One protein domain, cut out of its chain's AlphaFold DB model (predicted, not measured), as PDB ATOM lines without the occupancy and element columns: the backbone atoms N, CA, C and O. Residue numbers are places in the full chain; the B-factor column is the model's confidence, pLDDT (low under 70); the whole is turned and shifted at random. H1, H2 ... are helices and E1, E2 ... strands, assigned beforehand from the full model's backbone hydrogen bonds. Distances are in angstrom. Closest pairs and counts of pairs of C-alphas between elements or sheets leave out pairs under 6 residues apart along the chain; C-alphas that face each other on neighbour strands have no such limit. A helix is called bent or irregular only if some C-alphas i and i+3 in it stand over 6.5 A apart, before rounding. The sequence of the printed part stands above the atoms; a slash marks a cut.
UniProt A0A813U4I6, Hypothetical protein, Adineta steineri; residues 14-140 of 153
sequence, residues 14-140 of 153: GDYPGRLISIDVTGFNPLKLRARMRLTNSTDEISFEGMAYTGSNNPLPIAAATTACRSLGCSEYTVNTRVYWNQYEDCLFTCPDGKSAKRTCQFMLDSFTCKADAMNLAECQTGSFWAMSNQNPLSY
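AT A GLANCE: This is residues 14 to 140 of the 153 residues of the protein "Hypothetical protein" of Adineta steineri (UniProt A0A813U4I6). A strongly twisted wall of five antiparallel strands, E1, E2, E3, E5 and E6, makes one side of a loose V; the long bent strand E4 makes the other side, joined to E5 by residues 86 to 88. The one helix, H1, sits between E4 and the E1 edge of the wall, and residues 106 to 140, with no named element, loop over part of one face of the sheet and past H1, while the other face is largely bare. The printed part has 127 residues, with six named strands and one named helix in the order E1, E2, E3, H1, E4, E5, E6; the sheet's order is E1, E2, E3, E5, E6. The class is mostly strand, though under half of the residues are in named elements. The whole is compact, with a radius of gyration of the C-alphas of 14.3 A and spans of 39 by 33 by 21 A.

IN THESE COORDINATES: In the sheet, E1 is residues 18 to 28, 26.6 A from first to last C-alpha, beginning with C-alpha 18 at (461.567, 548.192, 336.410); it bends by 61 degrees at residue 21. E2 is residues 31 to 39, 25.5 A long, and E3 is residues 45 to 51, 20.1 A long. E5 is residues 89 to 94, 16.0 A, and E6 is residues 100 to 105, 14.5 A, ending with C-alpha 105 at (463.170, 548.519, 316.683). Outside the sheet, H1 is residues 62 to 70, 12.2 A long, with C-alpha 62 at (451.688, 526.429, 321.545). E4, residues 74 to 85, is the longest strand by residues, measures 25.3 A and bends by 62 degrees at residue 78.

HOW THE PARTS SIT: E3 is an inner strand of the sheet. It is antiparallel to E2 at 160 degrees, with N 33 and O 50 at 2.8 A, and the two form a hairpin. E2 and E1 form a hairpin too, at 161 degrees, with N 24 and O 34 at 2.8 A and N 36 and O 22 at 2.9 A. E1, E2 and E3 make a meander, each strand the antiparallel neighbour of the one before. On the other side of E3 from E2 comes E5, antiparallel at 172 degrees, with N 49 and O 92 at 2.8 A. E5 and E6 form a hairpin at 144 degrees, with N 91 and O 103 at 2.8 A. E1 and E6 are the edge strands. H1 is on the sheet but only grazes it, with its residues 65 to 69; its closest C-alphas to E1 are those of Val 25 and Ala 68, 6.8 A apart. Every O i to N i+4 pair in H1 is within hydrogen-bond range. H1 and E4 have 10 pairs of C-alphas within 8 A, the closest being Thr 66 and Glu 76 at 5.4 A. E4 pairs with no named strand, and it is apart from E1, E2, E3, E5 and E6.

THE WHOLE: The two C-alphas farthest apart are those of Asn 41 and Thr 78, 41.3 A. The printed part has no cut. Of the links between named elements, E3 to H1, with 10 residues, is short, and the others are tight. The C-alphas of residues 106 to 140 lie 4 to 19 A from the mean of all C-alphas. The mean pLDDT of the printed part is 78.8; 29 residues are under 70, namely residue 14 and residues 54 to 57, 85 to 89, 105 to 109 and 127 to 140.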
ATOM      1  N   GLY A  14     467.719 549.341 330.013       66.81
ATOM      2  CA  GLY A  14     468.680 549.309 331.121       66.81
ATOM      3  C   GLY A  14     468.795 550.619 331.911       66.81
ATOM      4  O   GLY A  14     469.188 550.582 333.073       66.81
ATOM      5  N   ASP A  15     468.410 551.754 331.322       73.00
ATOM      6  CA  ASP A  15     468.457 553.063 331.986       73.00
ATOM      7  C   ASP A  15     467.277 553.251 332.961       73.00
ATOM      8  O   ASP A  15     467.311 554.126 333.825       73.00
ATOM      9  N   TYR A  16     466.238 552.414 332.843       74.62
ATOM     10  CA  TYR A  16     464.994 552.504 333.606       74.62
ATOM     11  C   TYR A  16     464.671 551.145 334.237       74.62
ATOM     12  O   TYR A  16     463.805 550.420 333.740       74.62
ATOM     13  N   PRO A  17     465.369 550.766 335.326       77.75
ATOM     14  CA  PRO A  17     465.116 549.504 336.000       77.75
ATOM     15  C   PRO A  17     463.659 549.452 336.461       77.75
ATOM     16  O   PRO A  17     463.172 550.352 337.146       77.75
ATOM     17  N   GLY A  18     462.969 548.381 336.089       80.19
ATOM     18  CA  GLY A  18     461.567 548.192 336.410       80.19
ATOM     19  C   GLY A  18     461.161 546.730 336.359       80.19
ATOM     20  O   GLY A  18     461.891 545.874 335.860       80.19
ATOM     21  N   ARG A  19     459.974 546.448 336.888       84.44
ATOM     22  CA  ARG A  19     459.338 545.133 336.823       84.44
ATOM     23  C   ARG A  19     458.271 545.131 335.739       84.44
ATOM     24  O   ARG A  19     457.498 546.085 335.644       84.44
ATOM     25  N   LEU A  20     458.202 544.056 334.964       83.38
ATOM     26  CA  LEU A  20     457.077 543.810 334.068       83.38
ATOM     27  C   LEU A  20     455.783 543.728 334.886       83.38
ATOM     28  O   LEU A  20     455.746 543.050 335.913       83.38
ATOM     29  N   ILE A  21     454.743 544.425 334.438       87.62
ATOM     30  CA  ILE A  21     453.418 544.392 335.071       87.62
ATOM     31  C   ILE A  21     452.337 543.863 334.131       87.62
ATOM     32  O   ILE A  21     451.402 543.226 334.602       87.62
ATOM     33  N   SER A  22     452.465 544.090 332.822       88.19
ATOM     34  CA  SER A  22     451.558 543.517 331.829       88.19
ATOM     35  C   SER A  22     452.225 543.379 330.463       88.19
ATOM     36  O   SER A  22     453.174 544.103 330.138       88.19
ATOM     37  N   ILE A  23     451.702 542.446 329.668       87.00
ATOM     38  CA  ILE A  23     451.963 542.317 328.237       87.00
ATOM     39  C   ILE A  23     450.595 542.254 327.560       87.00
ATOM     40  O   ILE A  23     449.859 541.285 327.734       87.00
ATOM     41  N   ASP A  24     450.268 543.286 326.795       88.12
ATOM     42  CA  ASP A  24     449.020 543.370 326.044       88.12
ATOM     43  C   ASP A  24     449.278 542.980 324.584       88.12
ATOM     44  O   ASP A  24     450.319 543.328 324.029       88.12
ATOM     45  N   VAL A  25     448.333 542.306 323.931       85.56
ATOM     46  CA  VAL A  25     448.391 542.093 322.477       85.56
ATOM     47  C   VAL A  25     447.762 543.301 321.775       85.56
ATOM     48  O   VAL A  25     446.619 543.652 322.057       85.56
ATOM     49  N   THR A  26     448.498 543.947 320.866       86.44
ATOM     50  CA  THR A  26     448.055 545.150 320.130       86.44
ATOM     51  C   THR A  26     447.879 544.932 318.624       86.44
ATOM     52  O   THR A  26     447.372 545.813 317.934       86.44
ATOM     53  N   GLY A  27     448.258 543.764 318.094       82.12
ATOM     54  CA  GLY A  27     448.096 543.394 316.682       82.12
ATOM     55  C   GLY A  27     448.507 541.943 316.408       82.12
ATOM     56  O   GLY A  27     449.120 541.325 317.270       82.12
ATOM     57  N   PHE A  28     448.179 541.398 315.227       74.31
ATOM     58  CA  PHE A  28     448.247 539.943 314.950       74.31
ATOM     59  C   PHE A  28     449.044 539.522 313.716       74.31
ATOM     60  O   PHE A  28     449.451 538.365 313.604       74.31
ATOM     61  N   ASN A  29     449.273 540.440 312.782       74.19
ATOM     62  CA  ASN A  29     449.992 540.164 311.545       74.19
ATOM     63  C   ASN A  29     450.972 541.306 311.234       74.19
ATOM     64  O   ASN A  29     450.622 542.209 310.470       74.19
ATOM     65  N   PRO A  30     452.159 541.316 311.865       77.81
ATOM     66  CA  PRO A  30     452.680 540.339 312.831       77.81
ATOM     67  C   PRO A  30     452.090 540.548 314.238       77.81
ATOM     68  O   PRO A  30     451.448 541.566 314.504       77.81
ATOM     69  N   LEU A  31     452.297 539.587 315.144       83.12
ATOM     70  CA  LEU A  31     451.900 539.694 316.546       83.12
ATOM     71  C   LEU A  31     452.638 540.877 317.185       83.12
ATOM     72  O   LEU A  31     453.855 540.826 317.393       83.12
ATOM     73  N   LYS A  32     451.893 541.938 317.487       85.00
ATOM     74  CA  LYS A  32     452.381 543.126 318.186       85.00
ATOM     75  C   LYS A  32     451.971 543.043 319.641       85.00
ATOM     76  O   LYS A  32     450.841 542.684 319.965       85.00
ATOM     77  N   LEU A  33     452.917 543.362 320.502       85.94
ATOM     78  CA  LEU A  33     452.777 543.315 321.941       85.94
ATOM     79  C   LEU A  33     453.079 544.698 322.508       85.94
ATOM     80  O   LEU A  33     453.932 545.409 321.976       85.94
ATOM     81  N   ARG A  34     452.427 545.053 323.614       87.75
ATOM     82  CA  ARG A  34     452.740 546.207 324.453       87.75
ATOM     83  C   ARG A  34     453.134 545.731 325.844       87.75
ATOM     84  O   ARG A  34     452.293 545.257 326.598       87.75
ATOM     85  N   ALA A  35     454.401 545.889 326.195       85.44
ATOM     86  CA  ALA A  35     454.906 545.606 327.527       85.44
ATOM     87  C   ALA A  35     454.809 546.872 328.375       85.44
ATOM     88  O   ALA A  35     455.266 547.942 327.959       85.44
ATOM     89  N   ARG A  36     454.246 546.744 329.574       88.50
ATOM     90  CA  ARG A  36     454.232 547.806 330.580       88.50
ATOM     91  C   ARG A  36     455.152 547.413 331.719       88.50
ATOM     92  O   ARG A  36     455.076 546.293 332.230       88.50
ATOM     93  N   MET A  37     456.018 548.334 332.119       86.19
ATOM     94  CA  MET A  37     456.935 548.140 333.234       86.19
ATOM     95  C   MET A  37     456.717 549.228 334.273       86.19
ATOM     96  O   MET A  37     456.650 550.407 333.937       86.19
ATOM     97  N   ARG A  38     456.658 548.827 335.543       88.50
ATOM     98  CA  ARG A  38     456.681 549.759 336.670       88.50
ATOM     99  C   ARG A  38     458.114 549.966 337.126       88.50
ATOM    100  O   ARG A  38     458.808 548.983 337.395       88.50
ATOM    101  N   LEU A  39     458.541 551.218 337.231       87.00
ATOM    102  CA  LEU A  39     459.899 551.560 337.640       87.00
ATOM    103  C   LEU A  39     460.165 551.138 339.093       87.00
ATOM    104  O   LEU A  39     459.291 551.209 339.960       87.00
ATOM    105  N   THR A  40     461.383 550.678 339.370       84.44
ATOM    106  CA  THR A  40     461.793 550.252 340.711       84.44
ATOM    107  C   THR A  40     461.674 551.415 341.694       84.44
ATOM    108  O   THR A  40     462.152 552.514 341.424       84.44
ATOM    109  N   ASN A  41     461.060 551.164 342.852       85.56
ATOM    110  CA  ASN A  41     460.796 552.171 343.889       85.56
ATOM    111  C   ASN A  41     459.954 553.376 343.417       85.56
ATOM    112  O   ASN A  41     460.002 554.428 344.050       85.56
ATOM    113  N   SER A  42     459.173 553.233 342.340       85.06
ATOM    114  CA  SER A  42     458.228 554.250 341.874       85.06
ATOM    115  C   SER A  42     456.871 553.630 341.513       85.06
ATOM    116  O   SER A  42     456.739 552.421 341.302       85.06
ATOM    117  N   THR A  43     455.835 554.465 341.475       87.31
ATOM    118  CA  THR A  43     454.539 554.139 340.861       87.31
ATOM    119  C   THR A  43     454.517 554.438 339.367       87.31
ATOM    120  O   THR A  43     453.557 554.068 338.701       87.31
ATOM    121  N   ASP A  44     455.556 555.097 338.856       89.38
ATOM    122  CA  ASP A  44     455.691 555.464 337.455       89.38
ATOM    123  C   ASP A  44     455.774 554.231 336.558       89.38
ATOM    124  O   ASP A  44     456.441 553.236 336.872       89.38
ATOM    125  N   GLU A  45     455.120 554.335 335.408       90.12
ATOM    126  CA  GLU A  45     455.055 553.274 334.417       90.12
ATOM    127  C   GLU A  45     455.600 553.766 333.083       90.12
ATOM    128  O   GLU A  45     455.384 554.903 332.666       90.12
ATOM    129  N   ILE A  46     456.314 552.876 332.411       86.69
ATOM    130  CA  ILE A  46     456.747 553.046 331.032       86.69
ATOM    131  C   ILE A  46     456.110 551.949 330.196       86.69
ATOM    132  O   ILE A  46     455.907 550.826 330.670       86.69
ATOM    133  N   SER A  47     455.819 552.258 328.938       88.25
ATOM    134  CA  SER A  47     455.364 551.245 327.997       88.25
ATOM    135  C   SER A  47     456.215 551.241 326.750       88.25
ATOM    136  O   SER A  47     456.595 552.288 326.228       88.25
ATOM    137  N   PHE A  48     456.437 550.047 326.242       83.12
ATOM    138  CA  PHE A  48     457.032 549.811 324.947       83.12
ATOM    139  C   PHE A  48     456.051 548.973 324.136       83.12
ATOM    140  O   PHE A  48     455.355 548.145 324.713       83.12
ATOM    141  N   GLU A  49     455.973 549.184 322.829       85.75
ATOM    142  CA  GLU A  49     455.165 548.396 321.897       85.75
ATOM    143  C   GLU A  49     456.032 547.938 320.732       85.75
ATOM    144  O   GLU A  49     456.744 548.765 320.175       85.75
ATOM    145  N   GLY A  50     455.971 546.660 320.357       81.00
ATOM    146  CA  GLY A  50     456.781 546.088 319.282       81.00
ATOM    147  C   GLY A  50     456.366 544.672 318.891       81.00
ATOM    148  O   GLY A  50     455.425 544.108 319.442       81.00
ATOM    149  N   MET A  51     457.071 544.081 317.928       80.25
ATOM    150  CA  MET A  51     456.774 542.726 317.449       80.25
ATOM    151  C   MET A  51     457.248 541.639 318.420       80.25
ATOM    152  O   MET A  51     458.336 541.738 318.994       80.25
ATOM    153  N   ALA A  52     456.480 540.557 318.537       79.25
ATOM    154  CA  ALA A  52     456.939 539.319 319.157       79.25
ATOM    155  C   ALA A  52     457.950 538.610 318.243       79.25
ATOM    156  O   ALA A  52     457.653 538.329 317.077       79.25
ATOM    157  N   TYR A  53     459.138 538.309 318.769       75.38
ATOM    158  CA  TYR A  53     460.158 537.575 318.029       75.38
ATOM    159  C   TYR A  53     459.881 536.081 318.083       75.38
ATOM    160  O   TYR A  53     459.629 535.511 319.146       75.38
ATOM    161  N   THR A  54     460.027 535.430 316.937       68.00
ATOM    162  CA  THR A  54     460.183 533.981 316.883       68.00
ATOM    163  C   THR A  54     461.624 533.684 316.521       68.00
ATOM    164  O   THR A  54     462.143 534.258 315.565       68.00
ATOM    165  N   GLY A  55     462.282 532.801 317.275       62.91
ATOM    166  CA  GLY A  55     463.628 532.339 316.942       62.91
ATOM    167  C   GLY A  55     463.735 531.815 315.504       62.91
ATOM    168  O   GLY A  55     462.745 531.645 314.794       62.91
ATOM    169  N   SER A  56     464.956 531.514 315.066       59.59
ATOM    170  CA  SER A  56     465.286 531.361 313.643       59.59
ATOM    171  C   SER A  56     464.414 530.377 312.849       59.59
ATOM    172  O   SER A  56     464.258 530.595 311.651       59.59
ATOM    173  N   ASN A  57     463.820 529.351 313.477       63.03
ATOM    174  CA  ASN A  57     463.153 528.253 312.761       63.03
ATOM    175  C   ASN A  57     461.761 527.829 313.269       63.03
ATOM    176  O   ASN A  57     461.161 526.975 312.627       63.03
ATOM    177  N   ASN A  58     461.223 528.389 314.359       73.38
ATOM    178  CA  ASN A  58     459.987 527.870 314.970       73.38
ATOM    179  C   ASN A  58     458.951 528.977 315.207       73.38
ATOM    180  O   ASN A  58     459.362 530.077 315.559       73.38
ATOM    181  N   PRO A  59     457.636 528.706 315.066       82.44
ATOM    182  CA  PRO A  59     456.578 529.613 315.524       82.44
ATOM    183  C   PRO A  59     456.615 529.779 317.056       82.44
ATOM    184  O   PRO A  59     457.452 529.180 317.739       82.44
ATOM    185  N   LEU A  60     455.701 530.576 317.624       84.31
ATOM    186  CA  LEU A  60     455.585 530.654 319.083       84.31
ATOM    187  C   LEU A  60     455.267 529.272 319.672       84.31
ATOM    188  O   LEU A  60     454.525 528.501 319.054       84.31
ATOM    189  N   PRO A  61     455.759 528.951 320.880       87.81
ATOM    190  CA  PRO A  61     455.303 527.771 321.601       87.81
ATOM    191  C   PRO A  61     453.776 527.767 321.720       87.81
ATOM    192  O   PRO A  61     453.173 528.812 321.956       87.81
ATOM    193  N   ILE A  62     453.154 526.594 321.575       89.31
ATOM    194  CA  ILE A  62     451.688 526.429 321.545       89.31
ATOM    195  C   ILE A  62     451.028 527.145 322.727       89.31
ATOM    196  O   ILE A  62     450.141 527.967 322.526       89.31
ATOM    197  N   ALA A  63     451.526 526.914 323.947       89.62
ATOM    198  CA  ALA A  63     451.005 527.560 325.148       89.62
ATOM    199  C   ALA A  63     451.079 529.095 325.073       89.62
ATOM    200  O   ALA A  63     450.163 529.766 325.532       89.62
ATOM    201  N   ALA A  64     452.121 529.661 324.456       88.69
ATOM    202  CA  ALA A  64     452.254 531.104 324.274       88.69
ATOM    203  C   ALA A  64     451.279 531.655 323.231       88.69
ATOM    204  O   ALA A  64     450.655 532.684 323.475       88.69
ATOM    205  N   ALA A  65     451.093 530.961 322.107       89.19
ATOM    206  CA  ALA A  65     450.114 531.356 321.096       89.19
ATOM    207  C   ALA A  65     448.677 531.289 321.645       89.19
ATOM    208  O   ALA A  65     447.906 532.233 321.482       89.19
ATOM    209  N   THR A  66     448.336 530.227 322.384       90.56
ATOM    210  CA  THR A  66     447.041 530.109 323.069       90.56
ATOM    211  C   THR A  66     446.869 531.193 324.131       90.56
ATOM    212  O   THR A  66     445.815 531.816 324.194       90.56
ATOM    213  N   THR A  67     447.901 531.478 324.931       90.38
ATOM    214  CA  THR A  67     447.850 532.538 325.955       90.38
ATOM    215  C   THR A  67     447.683 533.925 325.326       90.38
ATOM    216  O   THR A  67     446.932 534.749 325.848       90.38
ATOM    217  N   ALA A  68     448.324 534.183 324.180       88.44
ATOM    218  CA  ALA A  68     448.124 535.414 323.420       88.44
ATOM    219  C   ALA A  68     446.653 535.578 323.008       88.44
ATOM    220  O   ALA A  68     446.095 536.655 323.193       88.44
ATOM    221  N   CYS A  69     446.006 534.508 322.537       89.31
ATOM    222  CA  CYS A  69     444.581 534.519 322.199       89.31
ATOM    223  C   CYS A  69     443.663 534.659 323.421       89.31
ATOM    224  O   CYS A  69     442.732 535.464 323.401       89.31
ATOM    225  N   ARG A  70     443.970 533.980 324.531       89.44
ATOM    226  CA  ARG A  70     443.225 534.123 325.796       89.44
ATOM    227  C   ARG A  70     443.288 535.522 326.379       89.44
ATOM    228  O   ARG A  70     442.289 535.988 326.920       89.44
ATOM    229  N   SER A  71     444.406 536.221 326.182       86.44
ATOM    230  CA  SER A  71     444.565 537.621 326.599       86.44
ATOM    231  C   SER A  71     443.535 538.556 325.942       86.44
ATOM    232  O   SER A  71     443.372 539.688 326.386       86.44
ATOM    233  N   LEU A  72     442.847 538.088 324.896       81.69
ATOM    234  CA  LEU A  72     441.847 538.820 324.116       81.69
ATOM    235  C   LEU A  72     440.438 538.233 324.262       81.69
ATOM    236  O   LEU A  72     439.540 538.614 323.521       81.69
ATOM    237  N   GLY A  73     440.248 537.280 325.178       86.56
ATOM    238  CA  GLY A  73     438.969 536.589 325.352       86.56
ATOM    239  C   GLY A  73     438.696 535.487 324.324       86.56
ATOM    240  O   GLY A  73     437.554 535.051 324.204       86.56
ATOM    241  N   CYS A  74     439.716 535.023 323.595       88.38
ATOM    242  CA  CYS A  74     439.619 533.897 322.665       88.38
ATOM    243  C   CYS A  74     440.103 532.595 323.311       88.38
ATOM    244  O   CYS A  74     441.084 532.592 324.055       88.38
ATOM    245  N   SER A  75     439.434 531.476 323.037       85.75
ATOM    246  CA  SER A  75     439.780 530.192 323.663       85.75
ATOM    247  C   SER A  75     440.977 529.501 322.990       85.75
ATOM    248  O   SER A  75     441.744 528.811 323.672       85.75
ATOM    249  N   GLU A  76     441.186 529.732 321.689       86.00
ATOM    250  CA  GLU A  76     442.214 529.062 320.889       86.00
ATOM    251  C   GLU A  76     442.809 529.927 319.761       86.00
ATOM    252  O   GLU A  76     442.359 531.040 319.476       86.00
ATOM    253  N   TYR A  77     443.862 529.408 319.120       88.44
ATOM    254  CA  TYR A  77     444.434 529.968 317.896       88.44
ATOM    255  C   TYR A  77     444.177 529.031 316.710       88.44
ATOM    256  O   TYR A  77     444.262 527.814 316.842       88.44
ATOM    257  N   THR A  78     443.939 529.601 315.531       88.94
ATOM    258  CA  THR A  78     443.806 528.873 314.255       88.94
ATOM    259  C   THR A  78     445.061 528.951 313.402       88.94
ATOM    260  O   THR A  78     445.362 528.029 312.646       88.94
ATOM    261  N   VAL A  79     445.832 530.031 313.538       88.88
ATOM    262  CA  VAL A  79     447.124 530.191 312.870       88.88
ATOM    263  C   VAL A  79     448.170 530.511 313.922       88.88
ATOM    264  O   VAL A  79     447.973 531.405 314.738       88.88
ATOM    265  N   ASN A  80     449.287 529.795 313.877       89.00
ATOM    266  CA  ASN A  80     450.503 530.115 314.612       89.00
ATOM    267  C   ASN A  80     451.678 529.822 313.682       89.00
ATOM    268  O   ASN A  80     452.119 528.679 313.549       89.00
ATOM    269  N   THR A  81     452.117 530.849 312.964       87.56
ATOM    270  CA  THR A  81     453.139 530.715 311.930       87.56
ATOM    271  C   THR A  81     454.229 531.756 312.090       87.56
ATOM    272  O   THR A  81     454.106 532.748 312.810       87.56
ATOM    273  N   ARG A  82     455.325 531.495 311.396       83.50
ATOM    274  CA  ARG A  82     456.456 532.387 311.276       83.50
ATOM    275  C   ARG A  82     456.233 533.307 310.084       83.50
ATOM    276  O   ARG A  82     456.017 532.829 308.972       83.50
ATOM    277  N   VAL A  83     456.356 534.610 310.302       79.81
ATOM    278  CA  VAL A  83     456.308 535.609 309.233       79.81
ATOM    279  C   VAL A  83     457.647 536.314 309.127       79.81
ATOM    280  O   VAL A  83     458.168 536.857 310.100       79.81
ATOM    281  N   TYR A  84     458.228 536.287 307.930       75.94
ATOM    282  CA  TYR A  84     459.387 537.116 307.640       75.94
ATOM    283  C   TYR A  84     458.935 538.561 307.534       75.94
ATOM    284  O   TYR A  84     458.062 538.884 306.729       75.94
ATOM    285  N   TRP A  85     459.556 539.416 308.332       66.62
ATOM    286  CA  TRP A  85     459.281 540.838 308.311       66.62
ATOM    287  C   TRP A  85     460.538 541.566 307.852       66.62
ATOM    288  O   TRP A  85     461.575 541.534 308.513       66.62
ATOM    289  N   ASN A  86     460.460 542.161 306.663       58.00
ATOM    290  CA  ASN A  86     461.547 542.908 306.026       58.00
ATOM    291  C   ASN A  86     461.277 544.421 305.997       58.00
ATOM    292  O   ASN A  86     462.025 545.162 305.362       58.00
ATOM    293  N   GLN A  87     460.208 544.874 306.657       60.47
ATOM    294  CA  GLN A  87     459.850 546.283 306.760       60.47
ATOM    295  C   GLN A  87     460.361 546.860 308.082       60.47
ATOM    296  O   GLN A  87     460.402 546.171 309.103       60.47
ATOM    297  N   TYR A  88     460.760 548.131 308.053       62.66
ATOM    298  CA  TYR A  88     461.034 548.886 309.270       62.66
ATOM    299  C   TYR A  88     459.748 548.976 310.090       62.66
ATOM    300  O   TYR A  88     458.749 549.495 309.598       62.66
ATOM    301  N   GLU A  89     459.776 548.491 311.329       68.31
ATOM    302  CA  GLU A  89     458.679 548.701 312.268       68.31
ATOM    303  C   GLU A  89     459.015 549.817 313.248       68.31
ATOM    304  O   GLU A  89     460.127 549.915 313.784       68.31
ATOM    305  N   ASP A  90     458.002 550.641 313.484       75.19
ATOM    306  CA  ASP A  90     458.004 551.627 314.543       75.19
ATOM    307  C   ASP A  90     457.573 550.941 315.834       75.19
ATOM    308  O   ASP A  90     456.409 550.572 315.999       75.19
ATOM    309  N   CYS A  91     458.488 550.837 316.787       77.12
ATOM    310  CA  CYS A  91     458.090 550.629 318.160       77.12
ATOM    311  C   CYS A  91     457.696 551.947 318.798       77.12
ATOM    312  O   CYS A  91     458.411 552.948 318.689       77.12
ATOM    313  N   LEU A  92     456.577 551.931 319.512       85.31
ATOM    314  CA  LEU A  92     456.137 553.067 320.301       85.31
ATOM    315  C   LEU A  92     456.699 552.932 321.710       85.31
ATOM    316  O   LEU A  92     456.449 551.942 322.393       85.31
ATOM    317  N   PHE A  93     457.443 553.936 322.150       85.69
ATOM    318  CA  PHE A  93     457.851 554.048 323.539       85.69
ATOM    319  C   PHE A  93     457.131 555.227 324.197       85.69
ATOM    320  O   PHE A  93     457.056 556.300 323.598       85.69
ATOM    321  N   THR A  94     456.646 555.030 325.423       88.88
ATOM    322  CA  THR A  94     455.891 556.019 326.204       88.88
ATOM    323  C   THR A  94     456.481 556.149 327.606       88.88
ATOM    324  O   THR A  94     456.626 555.158 328.324       88.88
ATOM    325  N   CYS A  95     456.804 557.384 327.981       88.94
ATOM    326  CA  CYS A  95     457.300 557.784 329.293       88.94
ATOM    327  C   CYS A  95     456.175 557.941 330.332       88.94
ATOM    328  O   CYS A  95     455.013 558.088 329.945       88.94
ATOM    329  N   PRO A  96     456.509 558.022 331.638       88.81
ATOM    330  CA  PRO A  96     455.509 558.213 332.695       88.81
ATOM    331  C   PRO A  96     454.747 559.539 332.579       88.81
ATOM    332  O   PRO A  96     453.589 559.632 332.968       88.81
ATOM    333  N   ASP A  97     455.380 560.561 331.999       89.44
ATOM    334  CA  ASP A  97     454.777 561.871 331.731       89.44
ATOM    335  C   ASP A  97     453.876 561.889 330.478       89.44
ATOM    336  O   ASP A  97     453.395 562.945 330.069       89.44
ATOM    337  N   GLY A  98     453.663 560.729 329.846       88.44
ATOM    338  CA  GLY A  98     452.836 560.558 328.655       88.44
ATOM    339  C   GLY A  98     453.531 560.899 327.336       88.44
ATOM    340  O   GLY A  98     452.958 560.657 326.269       88.44
ATOM    341  N   LYS A  99     454.768 561.422 327.353       90.38
ATOM    342  CA  LYS A  99     455.508 561.661 326.108       90.38
ATOM    343  C   LYS A  99     455.813 560.342 325.426       90.38
ATOM    344  O   LYS A  99     456.285 559.397 326.054       90.38
ATOM    345  N   SER A 100     455.610 560.310 324.118       90.25
ATOM    346  CA  SER A 100     455.867 559.125 323.316       90.25
ATOM    347  C   SER A 100     456.643 559.442 322.046       90.25
ATOM    348  O   SER A 100     456.605 560.554 321.516       90.25
ATOM    349  N   ALA A 101     457.401 558.457 321.576       87.38
ATOM    350  CA  ALA A 101     458.128 558.530 320.321       87.38
ATOM    351  C   ALA A 101     458.130 557.169 319.638       87.38
ATOM    352  O   ALA A 101     458.280 556.126 320.278       87.38
ATOM    353  N   LYS A 102     457.991 557.213 318.315       83.31
ATOM    354  CA  LYS A 102     458.214 556.067 317.449       83.31
ATOM    355  C   LYS A 102     459.699 555.921 317.181       83.31
ATOM    356  O   LYS A 102     460.385 556.912 316.918       83.31
ATOM    357  N   ARG A 103     460.190 554.694 317.268       77.12
ATOM    358  CA  ARG A 103     461.587 554.360 317.019       77.12
ATOM    359  C   ARG A 103     461.681 553.072 316.244       77.12
ATOM    360  O   ARG A 103     460.949 552.129 316.518       77.12
ATOM    361  N   THR A 104     462.663 553.010 315.360       72.31
ATOM    362  CA  THR A 104     463.019 551.760 314.707       72.31
ATOM    363  C   THR A 104     463.524 550.760 315.741       72.31
ATOM    364  O   THR A 104     464.470 551.015 316.495       72.31
ATOM    365  N   CYS A 105     462.880 549.607 315.769       65.75
ATOM    366  CA  CYS A 105     463.170 548.519 316.683       65.75
ATOM    367  C   CYS A 105     463.085 547.191 315.937       65.75
ATOM    368  O   CYS A 105     462.412 547.083 314.913       65.75
ATOM    369  N   GLN A 106     463.758 546.172 316.461       57.56
ATOM    370  CA  GLN A 106     463.677 544.839 315.878       57.56
ATOM    371  C   GLN A 106     462.558 544.009 316.519       57.56
ATOM    372  O   GLN A 106     461.633 543.626 315.814       57.56
ATOM    373  N   PHE A 107     462.583 543.772 317.839       62.31
ATOM    374  CA  PHE A 107     461.572 542.964 318.543       62.31
ATOM    375  C   PHE A 107     461.442 543.331 320.018       62.31
ATOM    376  O   PHE A 107     462.336 543.951 320.594       62.31
ATOM    377  N   MET A 108     460.339 542.892 320.625       62.94
ATOM    378  CA  MET A 108     460.006 543.132 322.023       62.94
ATOM    379  C   MET A 108     460.397 541.987 322.961       62.94
ATOM    380  O   MET A 108     461.009 542.241 323.998       62.94
ATOM    381  N   LEU A 109     460.009 540.759 322.627       67.44
ATOM    382  CA  LEU A 109     460.085 539.608 323.524       67.44
ATOM    383  C   LEU A 109     460.395 538.346 322.734       67.44
ATOM    384  O   LEU A 109     459.846 538.141 321.649       67.44
ATOM    385  N   ASP A 110     461.242 537.506 323.314       70.06
ATOM    386  CA  ASP A 110     461.567 536.179 322.824       70.06
ATOM    387  C   ASP A 110     461.309 535.115 323.902       70.06
ATOM    388  O   ASP A 110     460.982 535.409 325.055       70.06
ATOM    389  N   SER A 111     461.460 533.850 323.505       74.38
ATOM    390  CA  SER A 111     461.581 532.727 324.442       74.38
ATOM    391  C   SER A 111     460.400 532.558 325.417       74.38
ATOM    392  O   SER A 111     460.592 532.196 326.576       74.38
ATOM    393  N   PHE A 112     459.167 532.796 324.951       80.06
ATOM    394  CA  PHE A 112     457.959 532.606 325.759       80.06
ATOM    395  C   PHE A 112     457.823 531.165 326.262       80.06
ATOM    396  O   PHE A 112     457.686 530.230 325.478       80.06
ATOM    397  N   THR A 113     457.764 531.000 327.576       85.88
ATOM    398  CA  THR A 113     457.444 529.744 328.254       85.88
ATOM    399  C   THR A 113     456.242 529.983 329.157       85.88
ATOM    400  O   THR A 113     456.352 530.558 330.239       85.88
ATOM    401  N   CYS A 114     455.070 529.568 328.683       86.75
ATOM    402  CA  CYS A 114     453.797 529.737 329.379       86.75
ATOM    403  C   CYS A 114     453.336 528.412 329.986       86.75
ATOM    404  O   CYS A 114     453.570 527.344 329.414       86.75
ATOM    405  N   LYS A 115     452.626 528.482 331.114       87.69
ATOM    406  CA  LYS A 115     451.840 527.344 331.600       87.69
ATOM    407  C   LYS A 115     450.622 527.130 330.698       87.69
ATOM    408  O   LYS A 115     450.173 528.053 330.024       87.69
ATOM    409  N   ALA A 116     450.081 525.913 330.687       83.69
ATOM    410  CA  ALA A 116     448.946 525.559 329.832       83.69
ATOM    411  C   ALA A 116     447.645 526.302 330.192       83.69
ATOM    412  O   ALA A 116     446.755 526.430 329.352       83.69
ATOM    413  N   ASP A 117     447.532 526.789 331.424       86.94
ATOM    414  CA  ASP A 117     446.389 527.498 332.002       86.94
ATOM    415  C   ASP A 117     446.595 529.018 332.101       86.94
ATOM    416  O   ASP A 117     445.706 529.710 332.585       86.94
ATOM    417  N   ALA A 118     447.723 529.547 331.610       86.94
ATOM    418  CA  ALA A 118     447.957 530.986 331.584       86.94
ATOM    419  C   ALA A 118     446.854 531.700 330.782       86.94
ATOM    420  O   ALA A 118     446.464 531.257 329.690       86.94
ATOM    421  N   MET A 119     446.353 532.801 331.340       85.56
ATOM    422  CA  MET A 119     445.307 533.626 330.735       85.56
ATOM    423  C   MET A 119     445.886 534.894 330.111       85.56
ATOM    424  O   MET A 119     445.323 535.413 329.149       85.56
ATOM    425  N   ASN A 120     447.025 535.367 330.622       85.12
ATOM    426  CA  ASN A 120     447.732 536.536 330.116       85.12
ATOM    427  C   ASN A 120     449.213 536.240 329.814       85.12
ATOM    428  O   ASN A 120     449.874 535.506 330.548       85.12
ATOM    429  N   LEU A 121     449.768 536.860 328.765       84.44
ATOM    430  CA  LEU A 121     451.187 536.711 328.401       84.44
ATOM    431  C   LEU A 121     452.160 537.174 329.500       84.44
ATOM    432  O   LEU A 121     453.294 536.705 329.538       84.44
ATOM    433  N   ALA A 122     451.730 538.044 330.415       83.88
ATOM    434  CA  ALA A 122     452.490 538.449 331.596       83.88
ATOM    435  C   ALA A 122     452.698 537.314 332.614       83.88
ATOM    436  O   ALA A 122     453.584 537.416 333.459       83.88
ATOM    437  N   GLU A 123     451.907 536.237 332.548       85.94
ATOM    438  CA  GLU A 123     452.097 535.030 333.366       85.94
ATOM    439  C   GLU A 123     453.177 534.098 332.794       85.94
ATOM    440  O   GLU A 123     453.627 533.165 333.466       85.94
ATOM    441  N   CYS A 124     453.595 534.333 331.551       85.06
ATOM    442  CA  CYS A 124     454.641 533.565 330.905       85.06
ATOM    443  C   CYS A 124     456.018 534.031 331.365       85.06
ATOM    444  O   CYS A 124     456.283 535.223 331.516       85.06
ATOM    445  N   GLN A 125     456.940 533.082 331.496       84.31
ATOM    446  CA  GLN A 125     458.350 533.433 331.498       84.31
ATOM    447  C   GLN A 125     458.724 533.877 330.088       84.31
ATOM    448  O   GLN A 125     458.379 533.217 329.109       84.31
ATOM    449  N   THR A 126     459.423 534.991 329.984       75.88
ATOM    450  CA  THR A 126     459.977 535.475 328.724       75.88
ATOM    451  C   THR A 126     461.490 535.522 328.845       75.88
ATOM    452  O   THR A 126     462.029 535.553 329.955       75.88
ATOM    453  N   GLY A 127     462.179 535.543 327.709       69.81
ATOM    454  CA  GLY A 127     463.589 535.901 327.692       69.81
ATOM    455  C   GLY A 127     463.797 537.382 328.021       69.81
ATOM    456  O   GLY A 127     462.986 538.035 328.690       69.81
ATOM    457  N   SER A 128     464.914 537.924 327.554       61.16
ATOM    458  CA  SER A 128     465.280 539.311 327.827       61.16
ATOM    459  C   SER A 128     464.344 540.280 327.104       61.16
ATOM    460  O   SER A 128     464.112 540.171 325.901       61.16
ATOM    461  N   PHE A 129     463.862 541.290 327.830       59.97
ATOM    462  CA  PHE A 129     463.248 542.464 327.219       59.97
ATOM    463  C   PHE A 129     464.328 543.213 326.446       59.97
ATOM    464  O   PHE A 129     465.186 543.853 327.052       59.97
ATOM    465  N   TRP A 130     464.227 543.147 325.119       58.84
ATOM    466  CA  TRP A 130     465.184 543.629 324.124       58.84
ATOM    467  C   TRP A 130     466.437 542.787 323.894       58.84
ATOM    468  O   TRP A 130     467.208 542.488 324.801       58.84
ATOM    469  N   ALA A 131     466.726 542.621 322.601       44.91
ATOM    470  CA  ALA A 131     468.094 542.517 322.113       44.91
ATOM    471  C   ALA A 131     468.568 543.784 321.364       44.91
ATOM    472  O   ALA A 131     469.763 544.059 321.388       44.91
ATOM    473  N   MET A 132     467.720 544.561 320.660       52.00
ATOM    474  CA  MET A 132     468.243 545.466 319.609       52.00
ATOM    475  C   MET A 132     467.353 546.705 319.307       52.00
ATOM    476  O   MET A 132     466.601 546.736 318.332       52.00
ATOM    477  N   SER A 133     467.444 547.763 320.131       50.91
ATOM    478  CA  SER A 133     466.907 549.109 319.819       50.91
ATOM    479  C   SER A 133     467.874 549.877 318.924       50.91
ATOM    480  O   SER A 133     469.065 549.888 319.231       50.91
ATOM    481  N   ASN A 134     467.390 550.567 317.885       52.69
ATOM    482  CA  ASN A 134     468.211 551.351 316.945       52.69
ATOM    483  C   ASN A 134     469.233 550.541 316.116       52.69
ATOM    484  O   ASN A 134     470.212 551.115 315.637       52.69
ATOM    485  N   GLN A 135     469.049 549.231 315.942       53.22
ATOM    486  CA  GLN A 135     469.828 548.472 314.960       53.22
ATOM    487  C   GLN A 135     469.056 548.388 313.641       53.22
ATOM    488  O   GLN A 135     467.840 548.191 313.653       53.22
ATOM    489  N   ASN A 136     469.758 548.519 312.510       51.41
ATOM    490  CA  ASN A 136     469.168 548.275 311.191       51.41
ATOM    491  C   ASN A 136     468.541 546.869 311.171       51.41
ATOM    492  O   ASN A 136     469.151 545.933 311.698       51.41
ATOM    493  N   PRO A 137     467.339 546.687 310.602       49.81
ATOM    494  CA  PRO A 137     466.734 545.372 310.513       49.81
ATOM    495  C   PRO A 137     467.582 544.502 309.579       49.81
ATOM    496  O   PRO A 137     467.695 544.768 308.384       49.81
ATOM    497  N   LEU A 138     468.195 543.451 310.124       55.03
ATOM    498  CA  LEU A 138     468.466 542.252 309.336       55.03
ATOM    499  C   LEU A 138     467.109 541.575 309.049       55.03
ATOM    500  O   LEU A 138     466.122 541.858 309.720       55.03
ATOM    501  N   SER A 139     466.992 540.721 308.033       60.00
ATOM    502  CA  SER A 139     465.738 539.984 307.819       60.00
ATOM    503  C   SER A 139     465.462 539.085 309.022       60.00
ATOM    504  O   SER A 139     466.239 538.170 309.301       60.00
ATOM    505  N   TYR A 140     464.350 539.314 309.712       66.06
ATOM    506  CA  TYR A 140     463.986 538.561 310.907       66.06
ATOM    507  C   TYR A 140     462.586 537.965 310.789       66.06
ATOM    508  O   TYR A 140     461.809 538.267 309.882       66.06
TER     509      TYR A 140